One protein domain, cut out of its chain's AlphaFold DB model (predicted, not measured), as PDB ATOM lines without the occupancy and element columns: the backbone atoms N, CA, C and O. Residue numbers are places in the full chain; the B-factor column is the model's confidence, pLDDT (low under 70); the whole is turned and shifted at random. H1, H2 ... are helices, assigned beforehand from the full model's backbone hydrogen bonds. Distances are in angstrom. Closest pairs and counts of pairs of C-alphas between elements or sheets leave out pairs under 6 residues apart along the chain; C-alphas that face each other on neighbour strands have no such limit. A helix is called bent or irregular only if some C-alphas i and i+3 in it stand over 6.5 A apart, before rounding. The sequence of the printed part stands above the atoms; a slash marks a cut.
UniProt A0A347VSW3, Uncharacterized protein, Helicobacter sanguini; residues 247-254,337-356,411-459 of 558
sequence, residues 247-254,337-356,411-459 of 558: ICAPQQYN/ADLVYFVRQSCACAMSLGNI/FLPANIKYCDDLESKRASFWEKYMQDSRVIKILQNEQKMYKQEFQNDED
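Overview. This is residues 247 to 254, 337 to 356 and 411 to 459 of the 558 residues of an uncharacterized protein of Helicobacter sanguini (UniProt A0A347VSW3). Three helices lie side by side in a small up-and-down bundle, the long H1 against the helical hairpin of H2 and H3, and beyond the end of H3 the short helix H4 leads away, its residues 454 to 459 sticking out free. The bundle is rather loosely made, with H1 meeting its two partners over part of its length. Among the stretches with no named element are residues 247 to 254 and the run from 411 to 421 that leads into H2. The printed part has 77 residues with four named helices, in the order H1, H2, H3, H4, and no named strand; the class is all helix. The whole is compact, with a radius of gyration of the C-alphas of 12.8 A, and the C-alphas span 37 by 30 by 22 A.

Along the chain. H1, the longest helix, holds residues 337 to 353 and measures 24.3 A from C-alpha 337 at (-12.974, -0.716, 17.770) to C-alpha 353 at (-11.788, 12.923, 37.893). H2 holds residues 422 to 433, 16.0 A. H3 holds residues 437 to 448, 16.6 A. H4 holds residues 451 to 459, 13.8 A, and ends with C-alpha 459 at (4.109, 23.184, 43.336). H4 is neither bent nor irregular, but only just: C-alphas 452 and 455 are 6.1 A apart.

Arrangement. H1, H2 and H3 form an up-and-down bundle, each helix running against the one before it in the chain. H1 touches H2 with residues 339 to 346 alone; their closest C-alphas, of Ser 346 and Leu 422, are 6.8 A apart. The two run opposite ways at a shallow tilt of 32 degrees. H1 and H3 only just touch, with 3 pairs of C-alphas within 8 A, the closest being those of Val 343 and Glu 446 at 7.1 A. They run the same way at a shallow tilt of 15 degrees. H2 and H3 are a helical hairpin and touch, their closest C-alphas being those of Tyr 433 and Val 439, 6.3 A apart. They run opposite ways at a shallow tilt of 18 degrees. H4 is apart from H1 and from H2, and H3 and H4 meet only through their link. Every O i to N i+4 pair is within hydrogen-bond range in H1, H2 and H3; in H4 it is 0 of 5, with 1 of 6 O i to N i+3 pairs within range.

Size, cuts and confidence. The two C-alphas farthest apart, of Asn 254 and Asp 459, are 42.3 A from each other. Residues 255 to 336 are not printed, and C-alphas 254 and 337 are 9.4 A apart across that cut. Residues 357 to 410 are not printed either, with 14.9 A between C-alphas 356 and 411; the link from H1 to H2 runs across this cut. The links from H2 to H3 and from H3 to H4 are tight. The mean pLDDT of the printed part is 75.9, and it is under 70 for residues 247 to 254, 411 to 416, 418 and 451 to 459, the last of these being H4.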
ATOM      1  N   ILE A 247     -11.572  14.862  21.851       63.19
ATOM      2  CA  ILE A 247     -11.450  13.403  21.853       63.19
ATOM      3  C   ILE A 247     -12.588  12.745  22.648       63.19
ATOM      4  O   ILE A 247     -12.953  11.602  22.371       63.19
ATOM      5  N   CYS A 248     -13.187  13.495  23.577       65.19
ATOM      6  CA  CYS A 248     -14.293  13.079  24.425       65.19
ATOM      7  C   CYS A 248     -15.669  13.549  23.959       65.19
ATOM      8  O   CYS A 248     -16.670  13.126  24.540       65.19
ATOM      9  N   ALA A 249     -15.757  14.367  22.907       58.00
ATOM     10  CA  ALA A 249     -17.039  14.594  22.263       58.00
ATOM     11  C   ALA A 249     -17.473  13.290  21.575       58.00
ATOM     12  O   ALA A 249     -16.640  12.608  20.971       58.00
ATOM     13  N   PRO A 250     -18.766  12.926  21.631       44.66
ATOM     14  CA  PRO A 250     -19.308  11.770  20.935       44.66
ATOM     15  C   PRO A 250     -19.355  12.052  19.427       44.66
ATOM     16  O   PRO A 250     -20.421  12.108  18.820       44.66
ATOM     17  N   GLN A 251     -18.199  12.242  18.793       42.69
ATOM     18  CA  GLN A 251     -18.117  12.075  17.357       42.69
ATOM     19  C   GLN A 251     -18.438  10.613  17.080       42.69
ATOM     20  O   GLN A 251     -17.931   9.701  17.738       42.69
ATOM     21  N   GLN A 252     -19.358  10.396  16.148       40.91
ATOM     22  CA  GLN A 252     -19.717   9.073  15.676       40.91
ATOM     23  C   GLN A 252     -18.484   8.451  15.016       40.91
ATOM     24  O   GLN A 252     -18.288   8.542  13.805       40.91
ATOM     25  N   TYR A 253     -17.640   7.797  15.814       39.72
ATOM     26  CA  TYR A 253     -16.728   6.778  15.331       39.72
ATOM     27  C   TYR A 253     -17.622   5.644  14.830       39.72
ATOM     28  O   TYR A 253     -17.983   4.736  15.576       39.72
ATOM     29  N   ASN A 254     -18.102   5.770  13.593       33.75
ATOM     30  CA  ASN A 254     -18.981   4.789  12.984       33.75
ATOM     31  C   ASN A 254     -18.221   3.467  12.917       33.75
ATOM     32  O   ASN A 254     -17.375   3.285  12.051       33.75
ATOM     33  N   ALA A 337     -11.918  -0.823  16.759       79.88
ATOM     34  CA  ALA A 337     -12.974  -0.716  17.770       79.88
ATOM     35  C   ALA A 337     -12.431  -0.726  19.212       79.88
ATOM     36  O   ALA A 337     -13.014  -0.106  20.100       79.88
ATOM     37  N   ASP A 338     -11.299  -1.394  19.436       85.81
ATOM     38  CA  ASP A 338     -10.587  -1.427  20.713       85.81
ATOM     39  C   ASP A 338     -10.012  -0.050  21.083       85.81
ATOM     40  O   ASP A 338     -10.152   0.375  22.229       85.81
ATOM     41  N   LEU A 339      -9.450   0.682  20.115       86.88
ATOM     42  CA  LEU A 339      -8.954   2.046  20.310       86.88
ATOM     43  C   LEU A 339     -10.101   3.009  20.629       86.88
ATOM     44  O   LEU A 339     -10.000   3.794  21.568       86.88
ATOM     45  N   VAL A 340     -11.209   2.921  19.888       83.19
ATOM     46  CA  VAL A 340     -12.406   3.744  20.140       83.19
ATOM     47  C   VAL A 340     -12.957   3.478  21.544       83.19
ATOM     48  O   VAL A 340     -13.297   4.413  22.270       83.19
ATOM     49  N   TYR A 341     -13.013   2.208  21.955       84.69
ATOM     50  CA  TYR A 341     -13.452   1.830  23.297       84.69
ATOM     51  C   TYR A 341     -12.513   2.366  24.383       84.69
ATOM     52  O   TYR A 341     -12.985   2.919  25.376       84.69
ATOM     53  N   PHE A 342     -11.196   2.252  24.182       91.19
ATOM     54  CA  PHE A 342     -10.192   2.790  25.098       91.19
ATOM     55  C   PHE A 342     -10.319   4.304  25.263       91.19
ATOM     56  O   PHE A 342     -10.386   4.789  26.389       91.19
ATOM     57  N   VAL A 343     -10.432   5.043  24.158       88.88
ATOM     58  CA  VAL A 343     -10.612   6.499  24.179       88.88
ATOM     59  C   VAL A 343     -11.890   6.879  24.928       88.88
ATOM     60  O   VAL A 343     -11.860   7.755  25.787       88.88
ATOM     61  N   ARG A 344     -13.003   6.175  24.687       83.69
ATOM     62  CA  ARG A 344     -14.262   6.411  25.411       83.69
ATOM     63  C   ARG A 344     -14.139   6.111  26.908       83.69
ATOM     64  O   ARG A 344     -14.682   6.862  27.716       83.69
ATOM     65  N   GLN A 345     -13.447   5.030  27.275       87.25
ATOM     66  CA  GLN A 345     -13.182   4.677  28.671       87.25
ATOM     67  C   GLN A 345     -12.316   5.749  29.353       87.25
ATOM     68  O   GLN A 345     -12.650   6.193  30.448       87.25
ATOM     69  N   SER A 346     -11.255   6.196  28.682       89.06
ATOM     70  CA  SER A 346     -10.377   7.270  29.140       89.06
ATOM     71  C   SER A 346     -11.145   8.571  29.347       89.06
ATOM     72  O   SER A 346     -11.183   9.096  30.453       89.06
ATOM     73  N   CYS A 347     -11.916   9.014  28.362       86.62
ATOM     74  CA  CYS A 347     -12.765  10.192  28.501       86.62
ATOM     75  C   CYS A 347     -13.741  10.111  29.678       86.62
ATOM     76  O   CYS A 347     -13.893  11.078  30.421       86.62
ATOM     77  N   ALA A 348     -14.378   8.956  29.890       83.25
ATOM     78  CA  ALA A 348     -15.249   8.752  31.044       83.25
ATOM     79  C   ALA A 348     -14.481   8.837  32.376       83.25
ATOM     80  O   ALA A 348     -14.970   9.450  33.322       83.25
ATOM     81  N   CYS A 349     -13.266   8.286  32.431       87.19
ATOM     82  CA  CYS A 349     -12.382   8.418  33.586       87.19
ATOM     83  C   CYS A 349     -11.967   9.883  33.819       87.19
ATOM     84  O   CYS A 349     -12.117  10.385  34.929       87.19
ATOM     85  N   ALA A 350     -11.519  10.598  32.785       84.56
ATOM     86  CA  ALA A 350     -11.115  12.000  32.885       84.56
ATOM     87  C   ALA A 350     -12.273  12.905  33.349       84.56
ATOM     88  O   ALA A 350     -12.083  13.731  34.236       84.56
ATOM     89  N   MET A 351     -13.490  12.689  32.834       81.19
ATOM     90  CA  MET A 351     -14.693  13.373  33.329       81.19
ATOM     91  C   MET A 351     -14.988  13.034  34.794       81.19
ATOM     92  O   MET A 351     -15.329  13.924  35.566       81.19
ATOM     93  N   SER A 352     -14.832  11.769  35.205       81.06
ATOM     94  CA  SER A 352     -15.059  11.365  36.602       81.06
ATOM     95  C   SER A 352     -14.045  11.955  37.585       81.06
ATOM     96  O   SER A 352     -14.380  12.145  38.750       81.06
ATOM     97  N   LEU A 353     -12.835  12.265  37.111       81.94
ATOM     98  CA  LEU A 353     -11.788  12.923  37.893       81.94
ATOM     99  C   LEU A 353     -11.936  14.453  37.922       81.94
ATOM    100  O   LEU A 353     -11.253  15.098  38.698       81.94
ATOM    101  N   GLY A 354     -12.821  15.043  37.108       80.94
ATOM    102  CA  GLY A 354     -12.951  16.501  36.997       80.94
ATOM    103  C   GLY A 354     -11.921  17.162  36.073       80.94
ATOM    104  O   GLY A 354     -11.959  18.376  35.895       80.94
ATOM    105  N   ASN A 355     -11.074  16.372  35.405       77.12
ATOM    106  CA  ASN A 355     -10.090  16.843  34.423       77.12
ATOM    107  C   ASN A 355     -10.728  17.440  33.155       77.12
ATOM    108  O   ASN A 355     -10.084  18.158  32.393       77.12
ATOM    109  N   ILE A 356     -11.997  17.119  32.899       75.38
ATOM    110  CA  ILE A 356     -12.784  17.649  31.784       75.38
ATOM    111  C   ILE A 356     -14.125  18.101  32.351       75.38
ATOM    112  O   ILE A 356     -14.765  17.348  33.087       75.38
ATOM    113  N   PHE A 411     -23.215   6.423  28.817       53.62
ATOM    114  CA  PHE A 411     -21.842   6.118  29.184       53.62
ATOM    115  C   PHE A 411     -21.847   4.786  29.940       53.62
ATOM    116  O   PHE A 411     -22.827   4.462  30.609       53.62
ATOM    117  N   LEU A 412     -20.813   3.993  29.670       53.28
ATOM    118  CA  LEU A 412     -20.614   2.592  30.045       53.28
ATOM    119  C   LEU A 412     -21.339   2.180  31.349       53.28
ATOM    120  O   LEU A 412     -21.426   2.979  32.275       53.28
ATOM    121  N   PRO A 413     -21.848   0.937  31.458       50.09
ATOM    122  CA  PRO A 413     -22.649   0.502  32.605       50.09
ATOM    123  C   PRO A 413     -22.000   0.890  33.941       50.09
ATOM    124  O   PRO A 413     -20.803   0.683  34.124       50.09
ATOM    125  N   ALA A 414     -22.812   1.400  34.877       47.94
ATOM    126  CA  ALA A 414     -22.397   2.011  36.151       47.94
ATOM    127  C   ALA A 414     -21.481   1.149  37.051       47.94
ATOM    128  O   ALA A 414     -20.942   1.641  38.036       47.94
ATOM    129  N   ASN A 415     -21.289  -0.125  36.706       48.56
ATOM    130  CA  ASN A 415     -20.444  -1.078  37.419       48.56
ATOM    131  C   ASN A 415     -18.982  -1.101  36.930       48.56
ATOM    132  O   ASN A 415     -18.184  -1.861  37.476       48.56
ATOM    133  N   ILE A 416     -18.616  -0.330  35.902       57.69
ATOM    134  CA  ILE A 416     -17.233  -0.261  35.413       57.69
ATOM    135  C   ILE A 416     -16.517   0.877  36.140       57.69
ATOM    136  O   ILE A 416     -16.847   2.046  35.956       57.69
ATOM    137  N   LYS A 417     -15.499   0.541  36.939       70.69
ATOM    138  CA  LYS A 417     -14.516   1.520  37.412       70.69
ATOM    139  C   LYS A 417     -13.783   2.074  36.189       70.69
ATOM    140  O   LYS A 417     -12.936   1.406  35.600       70.69
ATOM    141  N   TYR A 418     -14.172   3.269  35.755       68.94
ATOM    142  CA  TYR A 418     -13.738   3.855  34.482       68.94
ATOM    143  C   TYR A 418     -12.215   3.956  34.353       68.94
ATOM    144  O   TYR A 418     -11.686   3.784  33.257       68.94
ATOM    145  N   CYS A 419     -11.526   4.176  35.470       82.25
ATOM    146  CA  CYS A 419     -10.086   4.396  35.522       82.25
ATOM    147  C   CYS A 419      -9.250   3.120  35.716       82.25
ATOM    148  O   CYS A 419      -8.023   3.196  35.654       82.25
ATOM    149  N   ASP A 420      -9.874   1.956  35.917       83.75
ATOM    150  CA  ASP A 420      -9.129   0.714  36.126       83.75
ATOM    151  C   ASP A 420      -8.413   0.282  34.834       83.75
ATOM    152  O   ASP A 420      -8.975   0.303  33.727       83.75
ATOM    153  N   ASP A 421      -7.148  -0.110  34.996       87.00
ATOM    154  CA  ASP A 421      -6.230  -0.562  33.944       87.00
ATOM    155  C   ASP A 421      -5.965   0.456  32.827       87.00
ATOM    156  O   ASP A 421      -5.469   0.085  31.758       87.00
ATOM    157  N   LEU A 422      -6.283   1.738  33.035       89.06
ATOM    158  CA  LEU A 422      -6.161   2.742  31.982       89.06
ATOM    159  C   LEU A 422      -4.710   2.899  31.512       89.06
ATOM    160  O   LEU A 422      -4.446   2.951  30.315       89.06
ATOM    161  N   GLU A 423      -3.764   2.908  32.450       88.25
ATOM    162  CA  GLU A 423      -2.335   3.033  32.162       88.25
ATOM    163  C   GLU A 423      -1.771   1.797  31.449       88.25
ATOM    164  O   GLU A 423      -1.066   1.925  30.447       88.25
ATOM    165  N   SER A 424      -2.156   0.598  31.897       92.38
ATOM    166  CA  SER A 424      -1.757  -0.658  31.253       92.38
ATOM    167  C   SER A 424      -2.306  -0.759  29.826       92.38
ATOM    168  O   SER A 424      -1.562  -1.053  28.885       92.38
ATOM    169  N   LYS A 425      -3.590  -0.424  29.627       92.75
ATOM    170  CA  LYS A 425      -4.201  -0.353  28.294       92.75
ATOM    171  C   LYS A 425      -3.506   0.693  27.436       92.75
ATOM    172  O   LYS A 425      -3.144   0.379  26.308       92.75
ATOM    173  N   ARG A 426      -3.255   1.896  27.961       92.44
ATOM    174  CA  ARG A 426      -2.546   2.967  27.246       92.44
ATOM    175  C   ARG A 426      -1.195   2.481  26.727       92.44
ATOM    176  O   ARG A 426      -0.922   2.657  25.543       92.44
ATOM    177  N   ALA A 427      -0.386   1.840  27.571       93.25
ATOM    178  CA  ALA A 427       0.903   1.277  27.169       93.25
ATOM    179  C   ALA A 427       0.748   0.229  26.053       93.25
ATOM    180  O   ALA A 427       1.443   0.301  25.041       93.25
ATOM    181  N   SER A 428      -0.230  -0.674  26.183       95.69
ATOM    182  CA  SER A 428      -0.535  -1.676  25.154       95.69
ATOM    183  C   SER A 428      -0.971  -1.047  23.822       95.69
ATOM    184  O   SER A 428      -0.520  -1.478  22.761       95.69
ATOM    185  N   PHE A 429      -1.799   0.005  23.848       94.38
ATOM    186  CA  PHE A 429      -2.203   0.748  22.650       94.38
ATOM    187  C   PHE A 429      -1.028   1.497  22.014       94.38
ATOM    188  O   PHE A 429      -0.902   1.497  20.790       94.38
ATOM    189  N   TRP A 430      -0.146   2.093  22.820       93.81
ATOM    190  CA  TRP A 430       1.068   2.748  22.333       93.81
ATOM    191  C   TRP A 430       1.998   1.776  21.620       93.81
ATOM    192  O   TRP A 430       2.451   2.081  20.522       93.81
ATOM    193  N   GLU A 431       2.243   0.604  22.202       94.88
ATOM    194  CA  GLU A 431       3.078  -0.433  21.592       94.88
ATOM    195  C   GLU A 431       2.435  -0.978  20.307       94.88
ATOM    196  O   GLU A 431       3.080  -1.044  19.259       94.88
ATOM    197  N   LYS A 432       1.133  -1.288  20.357       95.69
ATOM    198  CA  LYS A 432       0.381  -1.843  19.225       95.69
ATOM    199  C   LYS A 432       0.303  -0.890  18.031       95.69
ATOM    200  O   LYS A 432       0.344  -1.343  16.889       95.69
ATOM    201  N   TYR A 433       0.175   0.413  18.281       93.62
ATOM    202  CA  TYR A 433      -0.060   1.421  17.245       93.62
ATOM    203  C   TYR A 433       1.097   2.416  17.071       93.62
ATOM    204  O   TYR A 433       0.920   3.442  16.420       93.62
ATOM    205  N   MET A 434       2.300   2.103  17.566       91.12
ATOM    206  CA  MET A 434       3.476   2.990  17.496       91.12
ATOM    207  C   MET A 434       3.892   3.372  16.065       91.12
ATOM    208  O   MET A 434       4.604   4.348  15.857       91.12
ATOM    209  N   GLN A 435       3.470   2.596  15.067       92.06
ATOM    210  CA  GLN A 435       3.757   2.858  13.654       92.06
ATOM    211  C   GLN A 435       2.640   3.654  12.954       92.06
ATOM    212  O   GLN A 435       2.844   4.137  11.841       92.06
ATOM    213  N   ASP A 436       1.465   3.819  13.579       88.44
ATOM    214  CA  ASP A 436       0.379   4.639  13.032       88.44
ATOM    215  C   ASP A 436       0.403   6.035  13.663       88.44
ATOM    216  O   ASP A 436      -0.120   6.280  14.753       88.44
ATOM    217  N   SER A 437       0.994   6.982  12.932       84.19
ATOM    218  CA  SER A 437       1.137   8.377  13.358       84.19
ATOM    219  C   SER A 437      -0.191   9.061  13.705       84.19
ATOM    220  O   SER A 437      -0.202  10.015  14.486       84.19
ATOM    221  N   ARG A 438      -1.323   8.586  13.173       83.44
ATOM    222  CA  ARG A 438      -2.652   9.137  13.475       83.44
ATOM    223  C   ARG A 438      -3.145   8.656  14.830       83.44
ATOM    224  O   ARG A 438      -3.639   9.456  15.617       83.44
ATOM    225  N   VAL A 439      -2.980   7.364  15.115       85.75
ATOM    226  CA  VAL A 439      -3.349   6.784  16.414       85.75
ATOM    227  C   VAL A 439      -2.465   7.354  17.518       85.75
ATOM    228  O   VAL A 439      -2.971   7.707  18.580       85.75
ATOM    229  N   ILE A 440      -1.173   7.555  17.245       88.00
ATOM    230  CA  ILE A 440      -0.255   8.211  18.182       88.00
ATOM    231  C   ILE A 440      -0.758   9.601  18.586       88.00
ATOM    232  O   ILE A 440      -0.760   9.913  19.773       88.00
ATOM    233  N   LYS A 441      -1.233  10.425  17.641       84.12
ATOM    234  CA  LYS A 441      -1.786  11.754  17.967       84.12
ATOM    235  C   LYS A 441      -2.992  11.666  18.903       84.12
ATOM    236  O   LYS A 441      -3.087  12.458  19.839       84.12
ATOM    237  N   ILE A 442      -3.869  10.683  18.693       86.19
ATOM    238  CA  ILE A 442      -5.021  10.432  19.572       86.19
ATOM    239  C   ILE A 442      -4.548  10.050  20.973       86.19
ATOM    240  O   ILE A 442      -5.010  10.639  21.942       86.19
ATOM    241  N   LEU A 443      -3.592   9.124  21.089       88.75
ATOM    242  CA  LEU A 443      -3.053   8.693  22.384       88.75
ATOM    243  C   LEU A 443      -2.282   9.812  23.107       88.75
ATOM    244  O   LEU A 443      -2.354   9.929  24.326       88.75
ATOM    245  N   GLN A 444      -1.563  10.666  22.375       88.81
ATOM    246  CA  GLN A 444      -0.880  11.833  22.944       88.81
ATOM    247  C   GLN A 444      -1.869  12.856  23.497       88.81
ATOM    248  O   GLN A 444      -1.669  13.385  24.589       88.81
ATOM    249  N   ASN A 445      -2.921  13.159  22.741       84.06
ATOM    250  CA  ASN A 445      -3.951  14.083  23.189       84.06
ATOM    251  C   ASN A 445      -4.793  13.476  24.324       84.06
ATOM    252  O   ASN A 445      -5.129  14.199  25.254       84.06
ATOM    253  N   GLU A 446      -5.046  12.163  24.307       90.31
ATOM    254  CA  GLU A 446      -5.631  11.429  25.433       90.31
ATOM    255  C   GLU A 446      -4.811  11.614  26.711       90.31
ATOM    256  O   GLU A 446      -5.346  12.020  27.738       90.31
ATOM    257  N   GLN A 447      -3.494  11.433  26.632       88.88
ATOM    258  CA  GLN A 447      -2.609  11.598  27.780       88.88
ATOM    259  C   GLN A 447      -2.566  13.043  28.304       88.88
ATOM    260  O   GLN A 447      -2.425  13.253  29.510       88.88
ATOM    261  N   LYS A 448      -2.681  14.054  27.429       84.81
ATOM    262  CA  LYS A 448      -2.700  15.470  27.844       84.81
ATOM    263  C   LYS A 448      -3.861  15.786  28.785       84.81
ATOM    264  O   LYS A 448      -3.683  16.647  29.641       84.81
ATOM    265  N   MET A 449      -4.983  15.070  28.676       80.50
ATOM    266  CA  MET A 449      -6.149  15.262  29.548       80.50
ATOM    267  C   MET A 449      -5.862  14.938  31.020       80.50
ATOM    268  O   MET A 449      -6.602  15.379  31.881       80.50
ATOM    269  N   TYR A 450      -4.775  14.219  31.317       79.00
ATOM    270  CA  TYR A 450      -4.391  13.838  32.681       79.00
ATOM    271  C   TYR A 450      -3.163  14.583  33.211       79.00
ATOM    272  O   TYR A 450      -2.796  14.411  34.366       79.00
ATOM    273  N   LYS A 451      -2.474  15.377  32.381       69.12
ATOM    274  CA  LYS A 451      -1.229  16.050  32.795       69.12
ATOM    275  C   LYS A 451      -1.457  17.343  33.581       69.12
ATOM    276  O   LYS A 451      -0.522  17.800  34.226       69.12
ATOM    277  N   GLN A 452      -2.653  17.930  33.522       57.00
ATOM    278  CA  GLN A 452      -2.922  19.230  34.146       57.00
ATOM    279  C   GLN A 452      -3.054  19.172  35.677       57.00
ATOM    280  O   GLN A 452      -2.769  20.174  36.323       57.00
ATOM    281  N   GLU A 453      -3.401  18.028  36.271       52.44
ATOM    282  CA  GLU A 453      -3.493  17.893  37.737       52.44
ATOM    283  C   GLU A 453      -2.133  17.643  38.406       52.44
ATOM    284  O   GLU A 453      -1.810  18.301  39.390       52.44
ATOM    285  N   PHE A 454      -1.276  16.790  37.834       49.53
ATOM    286  CA  PHE A 454      -0.007  16.414  38.484       49.53
ATOM    287  C   PHE A 454       1.009  17.559  38.628       49.53
ATOM    288  O   PHE A 454       1.893  17.475  39.473       49.53
ATOM    289  N   GLN A 455       0.900  18.629  37.835       49.69
ATOM    290  CA  GLN A 455       1.776  19.799  37.983       49.69
ATOM    291  C   GLN A 455       1.328  20.753  39.096       49.69
ATOM    292  O   GLN A 455       2.166  21.458  39.651       49.69
ATOM    293  N   ASN A 456       0.042  20.765  39.461       51.09
ATOM    294  CA  ASN A 456      -0.458  21.672  40.497       51.09
ATOM    295  C   ASN A 456      -0.150  21.166  41.918       51.09
ATOM    296  O   ASN A 456       0.021  21.982  42.823       51.09
ATOM    297  N   ASP A 457      -0.019  19.849  42.103       50.12
ATOM    298  CA  ASP A 457       0.281  19.256  43.411       50.12
ATOM    299  C   ASP A 457       1.783  19.318  43.766       50.12
ATOM    300  O   ASP A 457       2.133  19.588  44.917       50.12
ATOM    301  N   GLU A 458       2.695  19.187  42.791       52.91
ATOM    302  CA  GLU A 458       4.144  19.324  43.046       52.91
ATOM    303  C   GLU A 458       4.549  20.757  43.455       52.91
ATOM    304  O   GLU A 458       5.463  20.947  44.267       52.91
ATOM    305  N   ASP A 459       3.842  21.784  42.973       53.56
ATOM    306  CA  ASP A 459       4.109  23.184  43.336       53.56
ATOM    307  C   ASP A 459       3.600  23.561  44.746       53.56
ATOM    308  O   ASP A 459       4.102  24.515  45.356       53.56
TER     309      ASP A 459